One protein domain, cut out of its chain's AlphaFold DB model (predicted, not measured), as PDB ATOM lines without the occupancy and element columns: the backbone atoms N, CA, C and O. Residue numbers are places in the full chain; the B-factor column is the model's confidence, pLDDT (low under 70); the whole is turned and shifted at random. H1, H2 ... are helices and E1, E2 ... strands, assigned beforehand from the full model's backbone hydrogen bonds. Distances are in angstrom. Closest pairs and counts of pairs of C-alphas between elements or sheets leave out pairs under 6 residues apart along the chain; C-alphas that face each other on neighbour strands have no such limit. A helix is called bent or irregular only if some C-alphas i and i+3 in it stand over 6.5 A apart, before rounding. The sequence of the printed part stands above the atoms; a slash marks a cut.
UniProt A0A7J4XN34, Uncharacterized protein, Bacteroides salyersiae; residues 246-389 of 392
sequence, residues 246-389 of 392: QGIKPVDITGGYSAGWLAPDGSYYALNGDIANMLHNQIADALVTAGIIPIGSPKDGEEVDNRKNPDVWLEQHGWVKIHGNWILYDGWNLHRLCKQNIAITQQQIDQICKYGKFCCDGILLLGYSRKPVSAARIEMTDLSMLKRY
ATOM      1  N   GLN A 246     238.360 176.695 267.759       89.31
ATOM      2  CA  GLN A 246     237.775 175.346 267.746       89.31
ATOM      3  C   GLN A 246     237.964 174.583 269.070       89.31
ATOM      4  O   GLN A 246     237.460 173.461 269.219       89.31
ATOM      5  N   GLY A 247     238.664 175.193 270.028       87.62
ATOM      6  CA  GLY A 247     239.093 174.600 271.283       87.62
ATOM      7  C   GLY A 247     240.364 173.775 271.104       87.62
ATOM      8  O   GLY A 247     240.410 172.845 270.292       87.62
ATOM      9  N   ILE A 248     241.388 174.081 271.903       91.75
ATOM     10  CA  ILE A 248     242.659 173.357 271.857       91.75
ATOM     11  C   ILE A 248     242.473 171.900 272.299       91.75
ATOM     12  O   ILE A 248     241.805 171.608 273.293       91.75
ATOM     13  N   LYS A 249     243.053 170.969 271.542       93.44
ATOM     14  CA  LYS A 249     242.941 169.522 271.771       93.44
ATOM     15  C   LYS A 249     244.320 168.869 271.727       93.44
ATOM     16  O   LYS A 249     245.214 169.412 271.076       93.44
ATOM     17  N   PRO A 250     244.493 167.703 272.372       94.88
ATOM     18  CA  PRO A 250     245.696 166.908 272.200       94.88
ATOM     19  C   PRO A 250     245.896 166.528 270.728       94.88
ATOM     20  O   PRO A 250     244.942 166.150 270.042       94.88
ATOM     21  N   VAL A 251     247.135 166.590 270.260       94.94
ATOM     22  CA  VAL A 251     247.559 166.223 268.905       94.94
ATOM     23  C   VAL A 251     248.650 165.153 268.962       94.94
ATOM     24  O   VAL A 251     249.290 164.961 269.997       94.94
ATOM     25  N   ASP A 252     248.888 164.439 267.855       94.50
ATOM     26  CA  ASP A 252     250.028 163.514 267.787       94.50
ATOM     27  C   ASP A 252     251.332 164.314 267.787       94.50
ATOM     28  O   ASP A 252     251.545 165.186 266.938       94.50
ATOM     29  N   ILE A 253     252.225 163.998 268.726       93.75
ATOM     30  CA  ILE A 253     253.521 164.662 268.860       93.75
ATOM     31  C   ILE A 253     254.369 164.529 267.592       93.75
ATOM     32  O   ILE A 253     255.164 165.412 267.293       93.75
ATOM     33  N   THR A 254     254.156 163.482 266.787       93.06
ATOM     34  CA  THR A 254     254.871 163.274 265.517       93.06
ATOM     35  C   THR A 254     254.371 164.147 264.363       93.06
ATOM     36  O   THR A 254     254.922 164.072 263.266       93.06
ATOM     37  N   GLY A 255     253.361 164.994 264.586       89.56
ATOM     38  CA  GLY A 255     252.791 165.880 263.566       89.56
ATOM     39  C   GLY A 255     253.705 167.022 263.104       89.56
ATOM     40  O   GLY A 255     253.289 167.813 262.264       89.56
ATOM     41  N   GLY A 256     254.931 167.126 263.632       86.94
ATOM     42  CA  GLY A 256     255.915 168.122 263.195       86.94
ATOM     43  C   GLY A 256     255.590 169.554 263.625       86.94
ATOM     44  O   GLY A 256     255.968 170.494 262.933       86.94
ATOM     45  N   TYR A 257     254.884 169.722 264.747       91.62
ATOM     46  CA  TYR A 257     254.460 171.039 265.214       91.62
ATOM     47  C   TYR A 257     255.634 171.947 265.612       91.62
ATOM     48  O   TYR A 257     256.613 171.471 266.195       91.62
ATOM     49  N   SER A 258     255.511 173.255 265.358       91.38
ATOM     50  CA  SER A 258     256.548 174.253 265.672       91.38
ATOM     51  C   SER A 258     256.868 174.334 267.170       91.38
ATOM     52  O   SER A 258     258.039 174.395 267.558       91.38
ATOM     53  N   ALA A 259     255.841 174.324 268.025       94.31
ATOM     54  CA  ALA A 259     256.000 174.379 269.475       94.31
ATOM     55  C   ALA A 259     254.829 173.718 270.205       94.31
ATOM     56  O   ALA A 259     253.701 173.719 269.709       94.31
ATOM     57  N   GLY A 260     255.083 173.214 271.413       95.44
ATOM     58  CA  GLY A 260     254.041 172.597 272.221       95.44
ATOM     59  C   GLY A 260     254.377 172.384 273.690       95.44
ATOM     60  O   GLY A 260     255.513 172.565 274.138       95.44
ATOM     61  N   TRP A 261     253.346 171.979 274.423       97.31
ATOM     62  CA  TRP A 261     253.371 171.580 275.822       97.31
ATOM     63  C   TRP A 261     252.947 170.116 275.942       97.31
ATOM     64  O   TRP A 261     251.877 169.723 275.476       97.31
ATOM     65  N   LEU A 262     253.793 169.307 276.573       97.44
ATOM     66  CA  LEU A 262     253.555 167.886 276.812       97.44
ATOM     67  C   LEU A 262     253.219 167.656 278.288       97.44
ATOM     68  O   LEU A 262     254.051 167.856 279.180       97.44
ATOM     69  N   ALA A 263     251.988 167.227 278.533       96.75
ATOM     70  CA  ALA A 263     251.440 166.990 279.858       96.75
ATOM     71  C   ALA A 263     252.039 165.737 280.532       96.75
ATOM     72  O   ALA A 263     252.548 164.846 279.844       96.75
ATOM     73  N   PRO A 264     251.970 165.629 281.875       95.12
ATOM     74  CA  PRO A 264     252.434 164.452 282.619       95.12
ATOM     75  C   PRO A 264     251.795 163.123 282.199       95.12
ATOM     76  O   PRO A 264     252.432 162.079 282.340       95.12
ATOM     77  N   ASP A 265     250.564 163.161 281.682       95.00
ATOM     78  CA  ASP A 265     249.810 162.005 281.175       95.00
ATOM     79  C   ASP A 265     250.200 161.597 279.735       95.00
ATOM     80  O   ASP A 265     249.653 160.647 279.173       95.00
ATOM     81  N   GLY A 266     251.134 162.329 279.114       94.06
ATOM     82  CA  GLY A 266     251.573 162.124 277.736       94.06
ATOM     83  C   GLY A 266     250.735 162.844 276.674       94.06
ATOM     84  O   GLY A 266     251.061 162.732 275.491       94.06
ATOM     85  N   SER A 267     249.696 163.600 277.049       96.94
ATOM     86  CA  SER A 267     248.917 164.418 276.111       96.94
ATOM     87  C   SER A 267     249.748 165.602 275.601       96.94
ATOM     88  O   SER A 267     250.315 166.356 276.393       96.94
ATOM     89  N   TYR A 268     249.816 165.798 274.281       97.00
ATOM     90  CA  TYR A 268     250.603 166.872 273.665       97.00
ATOM     91  C   TYR A 268     249.708 167.936 273.035       97.00
ATOM     92  O   TYR A 268     248.861 167.616 272.210       97.00
ATOM     93  N   TYR A 269     249.915 169.200 273.395       96.56
ATOM     94  CA  TYR A 269     249.171 170.344 272.866       96.56
ATOM     95  C   TYR A 269     250.138 171.255 272.127       96.56
ATOM     96  O   TYR A 269     251.131 171.693 272.709       96.56
ATOM     97  N   ALA A 270     249.878 171.526 270.852       94.62
ATOM     98  CA  ALA A 270     250.854 172.185 269.998       94.62
ATOM     99  C   ALA A 270     250.212 173.064 268.930       94.62
ATOM    100  O   ALA A 270     249.073 172.843 268.524       94.62
ATOM    101  N   LEU A 271     250.981 174.051 268.478       94.06
ATOM    102  CA  LEU A 271     250.609 174.990 267.428       94.06
ATOM    103  C   LEU A 271     251.761 175.144 266.432       94.06
ATOM    104  O   LEU A 271     252.932 174.929 266.762       94.06
ATOM    105  N   ASN A 272     251.403 175.541 265.213       91.25
ATOM    106  CA  ASN A 272     252.345 175.914 264.167       91.25
ATOM    107  C   ASN A 272     252.420 177.431 264.040       91.25
ATOM    108  O   ASN A 272     251.395 178.105 264.066       91.25
ATOM    109  N   GLY A 273     253.632 177.951 263.883       88.12
ATOM    110  CA  GLY A 273     253.878 179.371 263.665       88.12
ATOM    111  C   GLY A 273     255.329 179.754 263.921       88.12
ATOM    112  O   GLY A 273     256.188 178.894 264.127       88.12
ATOM    113  N   ASP A 274     255.600 181.054 263.912       83.00
ATOM    114  CA  ASP A 274     256.925 181.602 264.192       83.00
ATOM    115  C   ASP A 274     257.125 181.801 265.710       83.00
ATOM    116  O   ASP A 274     256.176 181.892 266.490       83.00
ATOM    117  N   ILE A 275     258.379 181.926 266.147       80.75
ATOM    118  CA  ILE A 275     258.756 182.346 267.504       80.75
ATOM    119  C   ILE A 275     258.048 183.656 267.872       80.75
ATOM    120  O   ILE A 275     257.587 183.807 269.003       80.75
ATOM    121  N   ALA A 276     257.916 184.580 266.913       82.19
ATOM    122  CA  ALA A 276     257.220 185.854 267.100       82.19
ATOM    123  C   ALA A 276     255.733 185.690 267.468       82.19
ATOM    124  O   ALA A 276     255.169 186.571 268.114       82.19
ATOM    125  N   ASN A 277     255.103 184.563 267.116       89.94
ATOM    126  CA  ASN A 277     253.737 184.250 267.532       89.94
ATOM    127  C   ASN A 277     253.653 183.821 269.007       89.94
ATOM    128  O   ASN A 277     252.555 183.605 269.494       89.94
ATOM    129  N   MET A 278     254.752 183.701 269.763       90.12
ATOM    130  CA  MET A 278     254.706 183.388 271.204       90.12
ATOM    131  C   MET A 278     253.898 182.112 271.517       90.12
ATOM    132  O   MET A 278     253.106 182.067 272.459       90.12
ATOM    133  N   LEU A 279     254.096 181.066 270.706       92.62
ATOM    134  CA  LEU A 279     253.255 179.862 270.664       92.62
ATOM    135  C   LEU A 279     253.003 179.221 272.036       92.62
ATOM    136  O   LEU A 279     251.876 178.840 272.331       92.62
ATOM    137  N   HIS A 280     254.015 179.120 272.905       93.88
ATOM    138  CA  HIS A 280     253.845 178.513 274.235       93.88
ATOM    139  C   HIS A 280     252.868 179.275 275.126       93.88
ATOM    140  O   HIS A 280     252.160 178.632 275.898       93.88
ATOM    141  N   ASN A 281     252.824 180.604 275.010       92.00
ATOM    142  CA  ASN A 281     251.904 181.439 275.779       92.00
ATOM    143  C   ASN A 281     250.486 181.278 275.236       92.00
ATOM    144  O   ASN A 281     249.577 181.004 276.007       92.00
ATOM    145  N   GLN A 282     250.321 181.317 273.906       93.31
ATOM    146  CA  GLN A 282     249.015 181.099 273.276       93.31
ATOM    147  C   GLN A 282     248.438 179.713 273.610       93.31
ATOM    148  O   GLN A 282     247.252 179.587 273.905       93.31
ATOM    149  N   ILE A 283     249.276 178.667 273.633       94.19
ATOM    150  CA  ILE A 283     248.854 177.328 274.070       94.19
ATOM    151  C   ILE A 283     248.454 177.348 275.547       94.19
ATOM    152  O   ILE A 283     247.414 176.798 275.892       94.19
ATOM    153  N   ALA A 284     249.245 177.975 276.421       93.12
ATOM    154  CA  ALA A 284     248.944 178.040 277.849       93.12
ATOM    155  C   ALA A 284     247.613 178.768 278.122       93.12
ATOM    156  O   ALA A 284     246.776 178.249 278.860       93.12
ATOM    157  N   ASP A 285     247.366 179.900 277.462       92.00
ATOM    158  CA  ASP A 285     246.099 180.640 277.541       92.00
ATOM    159  C   ASP A 285     244.914 179.807 277.021       92.00
ATOM    160  O   ASP A 285     243.833 179.769 277.626       92.00
ATOM    161  N   ALA A 286     245.115 179.066 275.928       92.31
ATOM    162  CA  ALA A 286     244.103 178.161 275.397       92.31
ATOM    163  C   ALA A 286     243.807 176.994 276.360       92.31
ATOM    164  O   ALA A 286     242.650 176.596 276.503       92.31
ATOM    165  N   LEU A 287     244.814 176.478 277.077       93.06
ATOM    166  CA  LEU A 287     244.642 175.441 278.103       93.06
ATOM    167  C   LEU A 287     243.879 175.955 279.334       93.06
ATOM    168  O   LEU A 287     243.096 175.200 279.918       93.06
ATOM    169  N   VAL A 288     244.058 177.224 279.721       90.88
ATOM    170  CA  VAL A 288     243.215 177.882 280.737       90.88
ATOM    171  C   VAL A 288     241.766 177.942 280.262       90.88
ATOM    172  O   VAL A 288     240.858 177.548 280.992       90.88
ATOM    173  N   THR A 289     241.547 178.387 279.023       89.00
ATOM    174  CA  THR A 289     240.206 178.517 278.429       89.00
ATOM    175  C   THR A 289     239.497 177.164 278.317       89.00
ATOM    176  O   THR A 289     238.298 177.066 278.569       89.00
ATOM    177  N   ALA A 290     240.245 176.101 278.014       89.12
ATOM    178  CA  ALA A 290     239.747 174.728 277.981       89.12
ATOM    179  C   ALA A 290     239.482 174.124 279.378       89.12
ATOM    180  O   ALA A 290     238.993 172.999 279.471       89.12
ATOM    181  N   GLY A 291     239.811 174.835 280.464       87.44
ATOM    182  CA  GLY A 291     239.658 174.356 281.841       87.44
ATOM    183  C   GLY A 291     240.672 173.281 282.250       87.44
ATOM    184  O   GLY A 291     240.466 172.605 283.256       87.44
ATOM    185  N   ILE A 292     241.751 173.106 281.481       89.06
ATOM    186  CA  ILE A 292     242.824 172.141 281.769       89.06
ATOM    187  C   ILE A 292     243.764 172.706 282.835       89.06
ATOM    188  O   ILE A 292     244.160 171.995 283.760       89.06
ATOM    189  N   ILE A 293     244.094 173.996 282.730       87.19
ATOM    190  CA  ILE A 293     244.768 174.722 283.808       87.19
ATOM    191  C   ILE A 293     243.685 175.204 284.783       87.19
ATOM    192  O   ILE A 293     242.795 175.957 284.378       87.19
ATOM    193  N   PRO A 294     243.727 174.793 286.062       81.94
ATOM    194  CA  PRO A 294     242.698 175.147 287.026       81.94
ATOM    195  C   PRO A 294     242.729 176.647 287.332       81.94
ATOM    196  O   PRO A 294     243.783 177.216 287.627       81.94
ATOM    197  N   ILE A 295     241.554 177.274 287.330       73.75
ATOM    198  CA  ILE A 295     241.352 178.658 287.767       73.75
ATOM    199  C   ILE A 295     240.750 178.601 289.170       73.75
ATOM    200  O   ILE A 295     239.636 178.115 289.333       73.75
ATOM    201  N   GLY A 296     241.485 179.077 290.178       62.78
ATOM    202  CA  GLY A 296     240.976 179.197 291.545       62.78
ATOM    203  C   GLY A 296     240.681 177.860 292.230       62.78
ATOM    204  O   GLY A 296     239.554 177.373 292.236       62.78
ATOM    205  N   SER A 297     241.682 177.281 292.890       51.16
ATOM    206  CA  SER A 297     241.449 176.341 293.996       51.16
ATOM    207  C   SER A 297     242.653 176.329 294.941       51.16
ATOM    208  O   SER A 297     243.676 175.728 294.610       51.16
ATOM    209  N   PRO A 298     242.566 176.970 296.121       53.38
ATOM    210  CA  PRO A 298     243.542 176.788 297.183       53.38
ATOM    211  C   PRO A 298     243.267 175.474 297.925       53.38
ATOM    212  O   PRO A 298     242.127 175.192 298.289       53.38
ATOM    213  N   LYS A 299     244.320 174.724 298.257       49.66
ATOM    214  CA  LYS A 299     244.304 173.876 299.461       49.66
ATOM    215  C   LYS A 299     244.613 174.683 300.736       49.66
ATOM    216  O   LYS A 299     244.259 174.220 301.812       49.66
ATOM    217  N   ASP A 300     245.157 175.905 300.607       50.59
ATOM    218  CA  ASP A 300     245.793 176.639 301.720       50.59
ATOM    219  C   ASP A 300     245.382 178.129 301.869       50.59
ATOM    220  O   ASP A 300     246.091 178.910 302.494       50.59
ATOM    221  N   GLY A 301     244.226 178.549 301.343       48.38
ATOM    222  CA  GLY A 301     243.610 179.841 301.705       48.38
ATOM    223  C   GLY A 301     244.003 181.103 300.914       48.38
ATOM    224  O   GLY A 301     243.449 182.157 301.210       48.38
ATOM    225  N   GLU A 302     244.855 181.028 299.883       51.12
ATOM    226  CA  GLU A 302     245.054 182.133 298.921       51.12
ATOM    227  C   GLU A 302     244.575 181.742 297.512       51.12
ATOM    228  O   GLU A 302     245.012 180.736 296.949       51.12
ATOM    229  N   GLU A 303     243.659 182.526 296.930       53.53
ATOM    230  CA  GLU A 303     243.222 182.360 295.538       53.53
ATOM    231  C   GLU A 303     244.382 182.661 294.581       53.53
ATOM    232  O   GLU A 303     244.692 183.817 294.285       53.53
ATOM    233  N   VAL A 304     245.032 181.616 294.063       59.75
ATOM    234  CA  VAL A 304     246.011 181.780 292.986       59.75
ATOM    235  C   VAL A 304     245.266 181.883 291.657       59.75
ATOM    236  O   VAL A 304     244.720 180.905 291.140       59.75
ATOM    237  N   ASP A 305     245.242 183.093 291.102       67.31
ATOM    238  CA  ASP A 305     244.726 183.352 289.761       67.31
ATOM    239  C   ASP A 305     245.758 182.948 288.695       67.31
ATOM    240  O   ASP A 305     246.596 183.749 288.268       67.31
ATOM    241  N   ASN A 306     245.684 181.689 288.254       71.69
ATOM    242  CA  ASN A 306     246.573 181.127 287.231       71.69
ATOM    243  C   ASN A 306     246.386 181.751 285.833       71.69
ATOM    244  O   ASN A 306     247.185 181.468 284.946       71.69
ATOM    245  N   ARG A 307     245.402 182.648 285.631       71.12
ATOM    246  CA  ARG A 307     245.266 183.429 284.386       71.12
ATOM    247  C   ARG A 307     246.401 184.436 284.195       71.12
ATOM    248  O   ARG A 307     246.601 184.914 283.088       71.12
ATOM    249  N   LYS A 308     247.118 184.801 285.265       74.19
ATOM    250  CA  LYS A 308     248.175 185.820 285.190       74.19
ATOM    251  C   LYS A 308     249.467 185.314 284.552       74.19
ATOM    252  O   LYS A 308     250.134 186.115 283.915       74.19
ATOM    253  N   ASN A 309     249.825 184.044 284.760       82.69
ATOM    254  CA  ASN A 309     251.035 183.412 284.211       82.69
ATOM    255  C   ASN A 309     250.800 181.895 284.028       82.69
ATOM    256  O   ASN A 309     251.266 181.091 284.847       82.69
ATOM    257  N   PRO A 310     250.016 181.489 283.017       88.06
ATOM    258  CA  PRO A 310     249.661 180.084 282.828       88.06
ATOM    259  C   PRO A 310     250.844 179.222 282.368       88.06
ATOM    260  O   PRO A 310     250.909 178.042 282.702       88.06
ATOM    261  N   ASP A 311     251.822 179.801 281.673       88.81
ATOM    262  CA  ASP A 311     253.075 179.143 281.289       88.81
ATOM    263  C   ASP A 311     253.919 178.742 282.511       88.81
ATOM    264  O   ASP A 311     254.347 177.592 282.626       88.81
ATOM    265  N   VAL A 312     254.065 179.645 283.485       87.62
ATOM    266  CA  VAL A 312     254.753 179.375 284.756       87.62
ATOM    267  C   VAL A 312     254.038 178.275 285.536       87.62
ATOM    268  O   VAL A 312     254.683 177.448 286.188       87.62
ATOM    269  N   TRP A 313     252.703 178.233 285.477       90.06
ATOM    270  CA  TRP A 313     251.949 177.142 286.085       90.06
ATOM    271  C   TRP A 313     252.327 175.795 285.453       90.06
ATOM    272  O   TRP A 313     252.637 174.862 286.192       90.06
ATOM    273  N   LEU A 314     252.383 175.699 284.120       92.44
ATOM    274  CA  LEU A 314     252.766 174.469 283.411       92.44
ATOM    275  C   LEU A 314     254.174 173.995 283.814       92.44
ATOM    276  O   LEU A 314     254.354 172.827 284.175       92.44
ATOM    277  N   GLU A 315     255.148 174.909 283.853       89.69
ATOM    278  CA  GLU A 315     256.535 174.631 284.270       89.69
ATOM    279  C   GLU A 315     256.603 174.098 285.712       89.69
ATOM    280  O   GLU A 315     257.336 173.150 286.010       89.69
ATOM    281  N   GLN A 316     255.775 174.647 286.607       88.31
ATOM    282  CA  GLN A 316     255.709 174.244 288.013       88.31
ATOM    283  C   GLN A 316     254.919 172.959 288.277       88.31
ATOM    284  O   GLN A 316     255.028 172.405 289.370       88.31
ATOM    285  N   HIS A 317     254.149 172.477 287.301       89.94
ATOM    286  CA  HIS A 317     253.300 171.289 287.430       89.94
ATOM    287  C   HIS A 317     253.782 170.125 286.554       89.94
ATOM    288  O   HIS A 317     253.024 169.206 286.249       89.94
ATOM    289  N   GLY A 318     255.065 170.137 286.180       91.62
ATOM    290  CA  GLY A 318     255.715 169.003 285.526       91.62
ATOM    291  C   GLY A 318     255.340 168.828 284.057       91.62
ATOM    292  O   GLY A 318     255.452 167.718 283.538       91.62
ATOM    293  N   TRP A 319     254.916 169.889 283.374       96.62
ATOM    294  CA  TRP A 319     254.772 169.866 281.923       96.62
ATOM    295  C   TRP A 319     256.128 170.077 281.245       96.62
ATOM    296  O   TRP A 319     257.010 170.760 281.767       96.62
ATOM    297  N   VAL A 320     256.299 169.474 280.071       96.44
ATOM    298  CA  VAL A 320     257.512 169.610 279.258       96.44
ATOM    299  C   VAL A 320     257.242 170.611 278.140       96.44
ATOM    300  O   VAL A 320     256.253 170.493 277.417       96.44
ATOM    301  N   LYS A 321     258.143 171.578 277.979       96.06
ATOM    302  CA  LYS A 321     258.084 172.603 276.934       96.06
ATOM    303  C   LYS A 321     258.929 172.157 275.745       96.06
ATOM    304  O   LYS A 321     260.111 171.848 275.905       96.06
ATOM    305  N   ILE A 322     258.325 172.118 274.560       94.88
ATOM    306  CA  ILE A 322     258.952 171.649 273.317       94.88
ATOM    307  C   ILE A 322     258.936 172.781 272.289       94.88
ATOM    308  O   ILE A 322     257.909 173.434 272.092       94.88
ATOM    309  N   HIS A 323     260.073 173.042 271.647       93.19
ATOM    310  CA  HIS A 323     260.197 174.032 270.576       93.19
ATOM    311  C   HIS A 323     261.226 173.571 269.544       93.19
ATOM    312  O   HIS A 323     262.429 173.574 269.821       93.19
ATOM    313  N   GLY A 324     260.768 173.147 268.365       90.31
ATOM    314  CA  GLY A 324     261.613 172.384 267.444       90.31
ATOM    315  C   GLY A 324     262.295 171.216 268.169       90.31
ATOM    316  O   GLY A 324     261.680 170.538 268.984       90.31
ATOM    317  N   ASN A 325     263.599 171.024 267.967       92.44
ATOM    318  CA  ASN A 325     264.356 169.969 268.653       92.44
ATOM    319  C   ASN A 325     264.771 170.307 270.101       92.44
ATOM    320  O   ASN A 325     265.534 169.547 270.698       92.44
ATOM    321  N   TRP A 326     264.316 171.429 270.671       95.12
ATOM    322  CA  TRP A 326     264.663 171.854 272.027       95.12
ATOM    323  C   TRP A 326     263.606 171.426 273.045       95.12
ATOM    324  O   TRP A 326     262.429 171.762 272.916       95.12
ATOM    325  N   ILE A 327     264.054 170.708 274.077       95.62
ATOM    326  CA  ILE A 327     263.231 170.178 275.163       95.62
ATOM    327  C   ILE A 327     263.645 170.836 276.479       95.62
ATOM    328  O   ILE A 327     264.810 170.770 276.890       95.62
ATOM    329  N   LEU A 328     262.674 171.427 277.167       94.56
ATOM    330  CA  LEU A 328     262.835 172.081 278.459       94.56
ATOM    331  C   LEU A 328     261.905 171.452 279.496       94.56
ATOM    332  O   LEU A 328     260.748 171.138 279.211       94.56
ATOM    333  N   TYR A 329     262.423 171.277 280.709       94.56
ATOM    334  CA  TYR A 329     261.686 170.690 281.820       94.56
ATOM    335  C   TYR A 329     262.167 171.265 283.152       94.56
ATOM    336  O   TYR A 329     263.283 170.981 283.591       94.56
ATOM    337  N   ASP A 330     261.301 172.037 283.807       89.88
ATOM    338  CA  ASP A 330     261.636 172.755 285.041       89.88
ATOM    339  C   ASP A 330     261.211 172.031 286.323       89.88
ATOM    340  O   ASP A 330     261.616 172.431 287.417       89.88
ATOM    341  N   GLY A 331     260.508 170.897 286.208       87.94
ATOM    342  CA  GLY A 331     260.077 170.091 287.357       87.94
ATOM    343  C   GLY A 331     261.225 169.693 288.297       87.94
ATOM    344  O   GLY A 331     261.038 169.607 289.510       87.94
ATOM    345  N   TRP A 332     262.449 169.537 287.783       87.25
ATOM    346  CA  TRP A 332     263.637 169.219 288.587       87.25
ATOM    347  C   TRP A 332     264.340 170.419 289.237       87.25
ATOM    348  O   TRP A 332     265.218 170.226 290.085       87.25
ATOM    349  N   ASN A 333     263.950 171.642 288.879       84.62
ATOM    350  CA  ASN A 333     264.538 172.886 289.371       84.62
ATOM    351  C   ASN A 333     263.656 173.591 290.429       84.62
ATOM    352  O   ASN A 333     264.026 174.654 290.925       84.62
ATOM    353  N   LEU A 334     262.537 172.979 290.845       83.88
ATOM    354  CA  LEU A 334     261.559 173.558 291.782       83.88
ATOM    355  C   LEU A 334     262.088 173.789 293.201       83.88
ATOM    356  O   LEU A 334     261.602 174.678 293.901       83.88
ATOM    357  N   HIS A 335     263.130 173.065 293.611       80.50
ATOM    358  CA  HIS A 335     263.834 173.313 294.872       80.50
ATOM    359  C   HIS A 335     264.341 174.762 295.006       80.50
ATOM    360  O   HIS A 335     264.401 175.284 296.118       80.50
ATOM    361  N   ARG A 336     264.648 175.444 293.888       79.56
ATOM    362  CA  ARG A 336     265.044 176.867 293.869       79.56
ATOM    363  C   ARG A 336     263.914 177.811 294.283       79.56
ATOM    364  O   ARG A 336     264.177 178.939 294.678       79.56
ATOM    365  N   LEU A 337     262.673 177.336 294.206       76.88
ATOM    366  CA  LEU A 337     261.449 178.035 294.593       76.88
ATOM    367  C   LEU A 337     260.868 177.484 295.907       76.88
ATOM    368  O   LEU A 337     259.685 177.672 296.177       76.88
ATOM    369  N   CYS A 338     261.667 176.753 296.698       76.56
ATOM    370  CA  CYS A 338     261.232 176.073 297.925       76.56
ATOM    371  C   CYS A 338     260.088 175.056 297.717       76.56
ATOM    372  O   CYS A 338     259.360 174.745 298.658       76.56
ATOM    373  N   LYS A 339     259.935 174.514 296.500       79.31
ATOM    374  CA  LYS A 339     258.928 173.500 296.151       79.31
ATOM    375  C   LYS A 339     259.570 172.126 295.946       79.31
ATOM    376  O   LYS A 339     260.765 172.011 295.667       79.31
ATOM    377  N   GLN A 340     258.774 171.066 296.079       83.88
ATOM    378  CA  GLN A 340     259.232 169.703 295.811       83.88
ATOM    379  C   GLN A 340     259.467 169.511 294.309       83.88
ATOM    380  O   GLN A 340     258.626 169.888 293.497       83.88
ATOM    381  N   ASN A 341     260.601 168.908 293.944       87.12
ATOM    382  CA  ASN A 341     260.875 168.568 292.550       87.12
ATOM    383  C   ASN A 341     259.869 167.526 292.040       87.12
ATOM    384  O   ASN A 341     259.594 166.535 292.720       87.12
ATOM    385  N   ILE A 342     259.395 167.723 290.817       90.00
ATOM    386  CA  ILE A 342     258.539 166.795 290.083       90.00
ATOM    387  C   ILE A 342     259.432 166.050 289.092       90.00
ATOM    388  O   ILE A 342     260.242 166.660 288.393       90.00
ATOM    389  N   ALA A 343     259.349 164.721 289.089       90.19
ATOM    390  CA  ALA A 343     260.067 163.905 288.122       90.19
ATOM    391  C   ALA A 343     259.290 163.833 286.807       90.19
ATOM    392  O   ALA A 343     258.065 163.715 286.824       90.19
ATOM    393  N   ILE A 344     260.012 163.863 285.683       92.88
ATOM    394  CA  ILE A 344     259.414 163.609 284.373       92.88
ATOM    395  C   ILE A 344     258.811 162.198 284.356       92.88
ATOM    396  O   ILE A 344     259.403 161.259 284.903       92.88
ATOM    397  N   THR A 345     257.624 162.041 283.774       94.31
ATOM    398  CA  THR A 345     256.935 160.745 283.751       94.31
ATOM    399  C   THR A 345     257.476 159.846 282.638       94.31
ATOM    400  O   THR A 345     258.025 160.323 281.643       94.31
ATOM    401  N   GLN A 346     257.286 158.528 282.765       93.38
ATOM    402  CA  GLN A 346     257.662 157.595 281.698       93.38
ATOM    403  C   GLN A 346     256.892 157.881 280.400       93.38
ATOM    404  O   GLN A 346     257.480 157.867 279.327       93.38
ATOM    405  N   GLN A 347     255.605 158.236 280.500       95.25
ATOM    406  CA  GLN A 347     254.785 158.605 279.341       95.25
ATOM    407  C   GLN A 347     255.359 159.819 278.602       95.25
ATOM    408  O   GLN A 347     255.405 159.829 277.373       95.25
ATOM    409  N   GLN A 348     255.849 160.823 279.336       96.12
ATOM    410  CA  GLN A 348     256.527 161.969 278.736       96.12
ATOM    411  C   GLN A 348     257.833 161.561 278.049       96.12
ATOM    412  O   GLN A 348     258.077 161.986 276.922       96.12
ATOM    413  N   ILE A 349     258.654 160.720 278.690       95.00
ATOM    414  CA  ILE A 349     259.894 160.198 278.092       95.00
ATOM    415  C   ILE A 349     259.589 159.466 276.780       95.00
ATOM    416  O   ILE A 349     260.230 159.746 275.767       95.00
ATOM    417  N   ASP A 350     258.586 158.588 276.771       94.94
ATOM    418  CA  ASP A 350     258.205 157.810 275.590       94.94
ATOM    419  C   ASP A 350     257.775 158.729 274.432       94.94
ATOM    420  O   ASP A 350     258.221 158.551 273.295       94.94
ATOM    421  N   GLN A 351     256.972 159.760 274.721       96.38
ATOM    422  CA  GLN A 351     256.554 160.752 273.722       96.38
ATOM    423  C   GLN A 351     257.727 161.600 273.217       96.38
ATOM    424  O   GLN A 351     257.850 161.799 272.012       96.38
ATOM    425  N   ILE A 352     258.631 162.052 274.092       95.38
ATOM    426  CA  ILE A 352     259.835 162.808 273.700       95.38
ATOM    427  C   ILE A 352     260.738 161.954 272.803       95.38
ATOM    428  O   ILE A 352     261.223 162.426 271.775       95.38
ATOM    429  N   CYS A 353     260.939 160.683 273.147       94.12
ATOM    430  CA  CYS A 353     261.710 159.747 272.332       94.12
ATOM    431  C   CYS A 353     261.048 159.512 270.968       94.12
ATOM    432  O   CYS A 353     261.745 159.505 269.949       94.12
ATOM    433  N   LYS A 354     259.716 159.358 270.928       94.44
ATOM    434  CA  LYS A 354     258.942 159.260 269.681       94.44
ATOM    435  C   LYS A 354     259.137 160.526 268.839       94.44
ATOM    436  O   LYS A 354     259.537 160.429 267.683       94.44
ATOM    437  N   TYR A 355     258.957 161.701 269.432       94.12
ATOM    438  CA  TYR A 355     259.157 162.990 268.773       94.12
ATOM    439  C   TYR A 355     260.559 163.130 268.177       94.12
ATOM    440  O   TYR A 355     260.699 163.386 266.984       94.12
ATOM    441  N   GLY A 356     261.600 162.866 268.970       92.81
ATOM    442  CA  GLY A 356     262.983 162.952 268.510       92.81
ATOM    443  C   GLY A 356     263.270 162.041 267.317       92.81
ATOM    444  O   GLY A 356     263.924 162.472 266.371       92.81
ATOM    445  N   LYS A 357     262.750 160.804 267.325       92.50
ATOM    446  CA  LYS A 357     262.930 159.829 266.231       92.50
ATOM    447  C   LYS A 357     262.230 160.256 264.936       92.50
ATOM    448  O   LYS A 357     262.807 160.072 263.871       92.50
ATOM    449  N   PHE A 358     261.012 160.793 265.021       92.44
ATOM    450  CA  PHE A 358     260.185 161.080 263.840       92.44
ATOM    451  C   PHE A 358     260.319 162.509 263.303       92.44
ATOM    452  O   PHE A 358     260.128 162.714 262.108       92.44
ATOM    453  N   CYS A 359     260.636 163.487 264.154       90.50
ATOM    454  CA  CYS A 359     260.613 164.908 263.791       90.50
ATOM    455  C   CYS A 359     261.983 165.596 263.853       90.50
ATOM    456  O   CYS A 359     262.107 166.717 263.370       90.50
ATOM    457  N   CYS A 360     262.999 164.981 264.469       89.81
ATOM    458  CA  CYS A 360     264.286 165.639 264.743       89.81
ATOM    459  C   CYS A 360     265.506 164.780 264.372       89.81
ATOM    460  O   CYS A 360     266.553 164.895 265.010       89.81
ATOM    461  N   ASP A 361     265.366 163.873 263.400       88.31
ATOM    462  CA  ASP A 361     266.439 162.976 262.934       88.31
ATOM    463  C   ASP A 361     267.147 162.207 264.070       88.31
ATOM    464  O   ASP A 361     268.332 161.875 264.014       88.31
ATOM    465  N   GLY A 362     266.413 161.930 265.149       87.81
ATOM    466  CA  GLY A 362     266.897 161.209 266.317       87.81
ATOM    467  C   GLY A 362     267.725 162.027 267.311       87.81
ATOM    468  O   GLY A 362     268.183 161.424 268.283       87.81
ATOM    469  N   ILE A 363     267.916 163.343 267.134       92.44
ATOM    470  CA  ILE A 363     268.718 164.201 268.030       92.44
ATOM    471  C   ILE A 363     267.864 165.316 268.648       92.44
ATOM    472  O   ILE A 363     267.242 166.109 267.947       92.44
ATOM    473  N   LEU A 364     267.905 165.422 269.978       94.69
ATOM    474  CA  LEU A 364     267.218 166.449 270.761       94.69
ATOM    475  C   LEU A 364     268.212 167.281 271.573       94.69
ATOM    476  O   LEU A 364     269.245 166.783 272.015       94.69
ATOM    477  N   LEU A 365     267.891 168.553 271.793       95.69
ATOM    478  CA  LEU A 365     268.640 169.473 272.641       95.69
ATOM    479  C   LEU A 365     267.941 169.546 273.997       95.69
ATOM    480  O   LEU A 365     266.804 170.000 274.074       95.69
ATOM    481  N   LEU A 366     268.600 169.105 275.065       94.06
ATOM    482  CA  LEU A 366     267.994 169.046 276.397       94.06
ATOM    483  C   LEU A 366     268.462 170.203 277.290       94.06
ATOM    484  O   LEU A 366     269.657 170.520 277.341       94.06
ATOM    485  N   GLY A 367     267.504 170.795 278.009       91.50
ATOM    486  CA  GLY A 367     267.724 171.818 279.030       91.50
ATOM    487  C   GLY A 367     268.203 173.165 278.485       91.50
ATOM    488  O   GLY A 367     268.372 173.369 277.280       91.50
ATOM    489  N   TYR A 368     268.464 174.110 279.390       86.94
ATOM    490  CA  TYR A 368     268.940 175.456 279.039       86.94
ATOM    491  C   TYR A 368     270.313 175.449 278.360       86.94
ATOM    492  O   TYR A 368     270.590 176.287 277.506       86.94
ATOM    493  N   SER A 369     271.150 174.460 278.689       88.88
ATOM    494  CA  SER A 369     272.460 174.263 278.056       88.88
ATOM    495  C   SER A 369     272.386 173.683 276.637       88.88
ATOM    496  O   SER A 369     273.422 173.580 275.982       88.88
ATOM    497  N   ARG A 370     271.185 173.315 276.155       91.81
ATOM    498  CA  ARG A 370     270.933 172.756 274.815       91.81
ATOM    499  C   ARG A 370     271.867 171.593 274.477       91.81
ATOM    500  O   ARG A 370     272.407 171.511 273.375       91.81
ATOM    501  N   LYS A 371     272.082 170.685 275.433       92.06
ATOM    502  CA  LYS A 371     272.978 169.538 275.234       92.06
ATOM    503  C   LYS A 371     272.372 168.577 274.207       92.06
ATOM    504  O   LYS A 371     271.250 168.125 274.436       92.06
ATOM    505  N   PRO A 372     273.085 168.226 273.121       93.38
ATOM    506  CA  PRO A 372     272.587 167.272 272.142       93.38
ATOM    507  C   PRO A 372     272.601 165.851 272.717       93.38
ATOM    508  O   PRO A 372     273.635 165.353 273.171       93.38
ATOM    509  N   VAL A 373     271.449 165.188 272.685       93.19
ATOM    510  CA  VAL A 373     271.243 163.818 273.164       93.19
ATOM    511  C   VAL A 373     270.373 163.078 272.153       93.19
ATOM    512  O   VAL A 373     269.356 163.598 271.698       93.19
ATOM    513  N   SER A 374     270.769 161.862 271.776       92.94
ATOM    514  CA  SER A 374     269.952 161.055 270.872       92.94
ATOM    515  C   SER A 374     268.720 160.491 271.580       92.94
ATOM    516  O   SER A 374     268.785 160.135 272.757       92.94
ATOM    517  N   ALA A 375     267.613 160.334 270.856       90.81
ATOM    518  CA  ALA A 375     266.381 159.757 271.396       90.81
ATOM    519  C   ALA A 375     266.607 158.352 271.989       90.81
ATOM    520  O   ALA A 375     266.133 158.055 273.079       90.81
ATOM    521  N   ALA A 376     267.419 157.518 271.327       88.38
ATOM    522  CA  ALA A 376     267.800 156.202 271.848       88.38
ATOM    523  C   ALA A 376     268.576 156.293 273.174       88.38
ATOM    524  O   ALA A 376     268.406 155.462 274.060       88.38
ATOM    525  N   ARG A 377     269.418 157.321 273.340       89.75
ATOM    526  CA  ARG A 377     270.148 157.534 274.591       89.75
ATOM    527  C   ARG A 377     269.216 157.976 275.712       89.75
ATOM    528  O   ARG A 377     269.422 157.529 276.833       89.75
ATOM    529  N   ILE A 378     268.214 158.811 275.432       90.62
ATOM    530  CA  ILE A 378     267.206 159.215 276.427       90.62
ATOM    531  C   ILE A 378     266.459 157.980 276.947       90.62
ATOM    532  O   ILE A 378     266.360 157.806 278.155       90.62
ATOM    533  N   GLU A 379     266.038 157.090 276.047       87.38
ATOM    534  CA  GLU A 379     265.312 155.848 276.361       87.38
ATOM    535  C   GLU A 379     266.103 154.891 277.275       87.38
ATOM    536  O   GLU A 379     265.524 154.212 278.115       87.38
ATOM    537  N   MET A 380     267.435 154.866 277.150       87.06
ATOM    538  CA  MET A 380     268.322 154.002 277.942       87.06
ATOM    539  C   MET A 380     268.897 154.678 279.201       87.06
ATOM    540  O   MET A 380     269.704 154.067 279.901       87.06
ATOM    541  N   THR A 381     268.567 155.946 279.466       88.38
ATOM    542  CA  THR A 381     269.160 156.719 280.568       88.38
ATOM    543  C   THR A 381     268.253 156.714 281.795       88.38
ATOM    544  O   THR A 381     267.104 157.141 281.724       88.38
ATOM    545  N   ASP A 382     268.798 156.336 282.954       87.88
ATOM    546  CA  ASP A 382     268.086 156.428 284.232       87.88
ATOM    547  C   ASP A 382     267.683 157.874 284.575       87.88
ATOM    548  O   ASP A 382     268.425 158.828 284.317       87.88
ATOM    549  N   LEU A 383     266.548 158.046 285.264       86.56
ATOM    550  CA  LEU A 383     265.994 159.357 285.645       86.56
ATOM    551  C   LEU A 383     267.002 160.277 286.358       86.56
ATOM    552  O   LEU A 383     267.018 161.485 286.123       86.56
ATOM    553  N   SER A 384     267.867 159.722 287.212       84.31
ATOM    554  CA  SER A 384     268.893 160.478 287.947       84.31
ATOM    555  C   SER A 384     269.950 161.096 287.027       84.31
ATOM    556  O   SER A 384     270.438 162.197 287.280       84.31
ATOM    557  N   MET A 385     270.286 160.402 285.939       86.62
ATOM    558  CA  MET A 385     271.219 160.867 284.919       86.62
ATOM    559  C   MET A 385     270.524 161.794 283.926       86.62
ATOM    560  O   MET A 385     271.126 162.785 283.512       86.62
ATOM    561  N   LEU A 386     269.255 161.526 283.597       87.75
ATOM    562  CA  LEU A 386     268.453 162.391 282.734       87.75
ATOM    563  C   LEU A 386     268.293 163.789 283.351       87.75
ATOM    564  O   LEU A 386     268.476 164.791 282.662       87.75
ATOM    565  N   LYS A 387     268.082 163.855 284.672       88.38
ATOM    566  CA  LYS A 387     268.004 165.100 285.451       88.38
ATOM    567  C   LYS A 387     269.171 166.059 285.189       88.38
ATOM    568  O   LYS A 387     268.953 167.255 285.013       88.38
ATOM    569  N   ARG A 388     270.400 165.546 285.065       88.19
ATOM    570  CA  ARG A 388     271.617 166.354 284.835       88.19
ATOM    571  C   ARG A 388     271.628 167.118 283.507       88.19
ATOM    572  O   ARG A 388     272.453 168.016 283.329       88.19
ATOM    573  N   TYR A 389     270.779 166.748 282.549       87.88
ATOM    574  CA  TYR A 389     270.651 167.492 281.295       87.88
ATOM    575  C   TYR A 389     269.776 168.742 281.433       87.88
ATOM    576  O   TYR A 389     269.935 169.670 280.644       87.88
TER     577      TYR A 389
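AT A GLANCE: This is residues 246 to 389 of the 392 residues of an uncharacterized protein of Bacteroides salyersiae (UniProt A0A7J4XN34). One strongly twisted sheet of six short strands forms the middle of the domain, with H4 and H6 on one face and H1 on the other, three layers with helices on both faces of a sheet. H2 packs on H1, H5 packs on H4, and the long loop of residues 290 to 309 makes one end of the longest axis. The printed part has 144 residues, with E1 E2 H1 H2 E3 E4 H3 H4 E5 E6 H5 H6 in order along the chain, six named helices and six strands. The sheet is mixed, in the order E2 E1 E3 E4 E5 E6; the class is mixed, and the whole is compact, with a radius of gyration of the C-alphas of 15.1 A and spans of 45 by 37 by 25 A.

HOW THE PARTS SIT: E1, residues 259 to 262, and E2, residues 268 to 271, form a hairpin, with N 261 and O 269 within hydrogen-bond range at 2.8 A. H1, residues 279 to 289, is on the sheet at a height of 8.3 A, its closest C-alphas to E1 being Leu 279 and Ala 259, 6.2 A apart. H2, residues 310 to 316, touches H1 about perpendicular at 82 degrees, the closest C-alphas, Ala 284 and Pro 310, being 5.4 A apart. E3, residues 320 to 323, is antiparallel to E1, with N 260 and O 322 at 2.9 A. E2, H1, H2 and E3 make a split strand-helix-strand unit, two strands running the same way with E1 between them, its crossover right-handed. E3 and E4, residues 326 to 328, form a hairpin, with N 321 and O 328 at 2.9 A. H3, residues 331 to 337, is not on the sheet and is irregular, C-alphas 332 and 335 being 7.5 A apart; it only just touches H2, with 3 pairs of C-alphas within 8 A, the closest Gln 316 and Gly 331 at 6.1 A. H4, residues 346 to 359, and E5, residues 363 to 366, complete a right-handed strand-helix-strand unit from E4 through H3, parallel neighbour strands joined through helices; N 327 and O 365 are 2.8 A apart. E5 and E6, residues 371 to 374, form a hairpin, with N 373 and O 364 at 2.8 A. H5, residues 375 to 379, touches H4, the C-alphas of Cys 353 and Ala 375 being closest at 4.8 A. H6, residues 383 to 389, lies over E5 at a height of 11.4 A and stands up from the sheet at 52 degrees, on the opposite face from H1. Every O i to N i+4 pair is within hydrogen-bond range in H1, H2, H4 and H5; H3 has 0 of 3, with 2 of 4 O i to N i+3 pairs, and H6 1 of 3, with 3 of 4.

IN THESE COORDINATES: E1 begins at C-alpha 259, (256.000, 174.379, 269.475). H1 is 15.2 A long and H4 19.6 A, from C-alpha 346 at (257.662, 157.595, 281.698). H6 ends at C-alpha 389, (270.651, 167.492, 281.295).

THE WHOLE: The C-alphas of Gly 301 and Asp 361 are farthest apart, at 48.0 A. The printed part has no cut, and the link from H1 to H2, 20 residues, is long. Mean pLDDT of the printed part is 87.8; residues 296 to 305 are under 70.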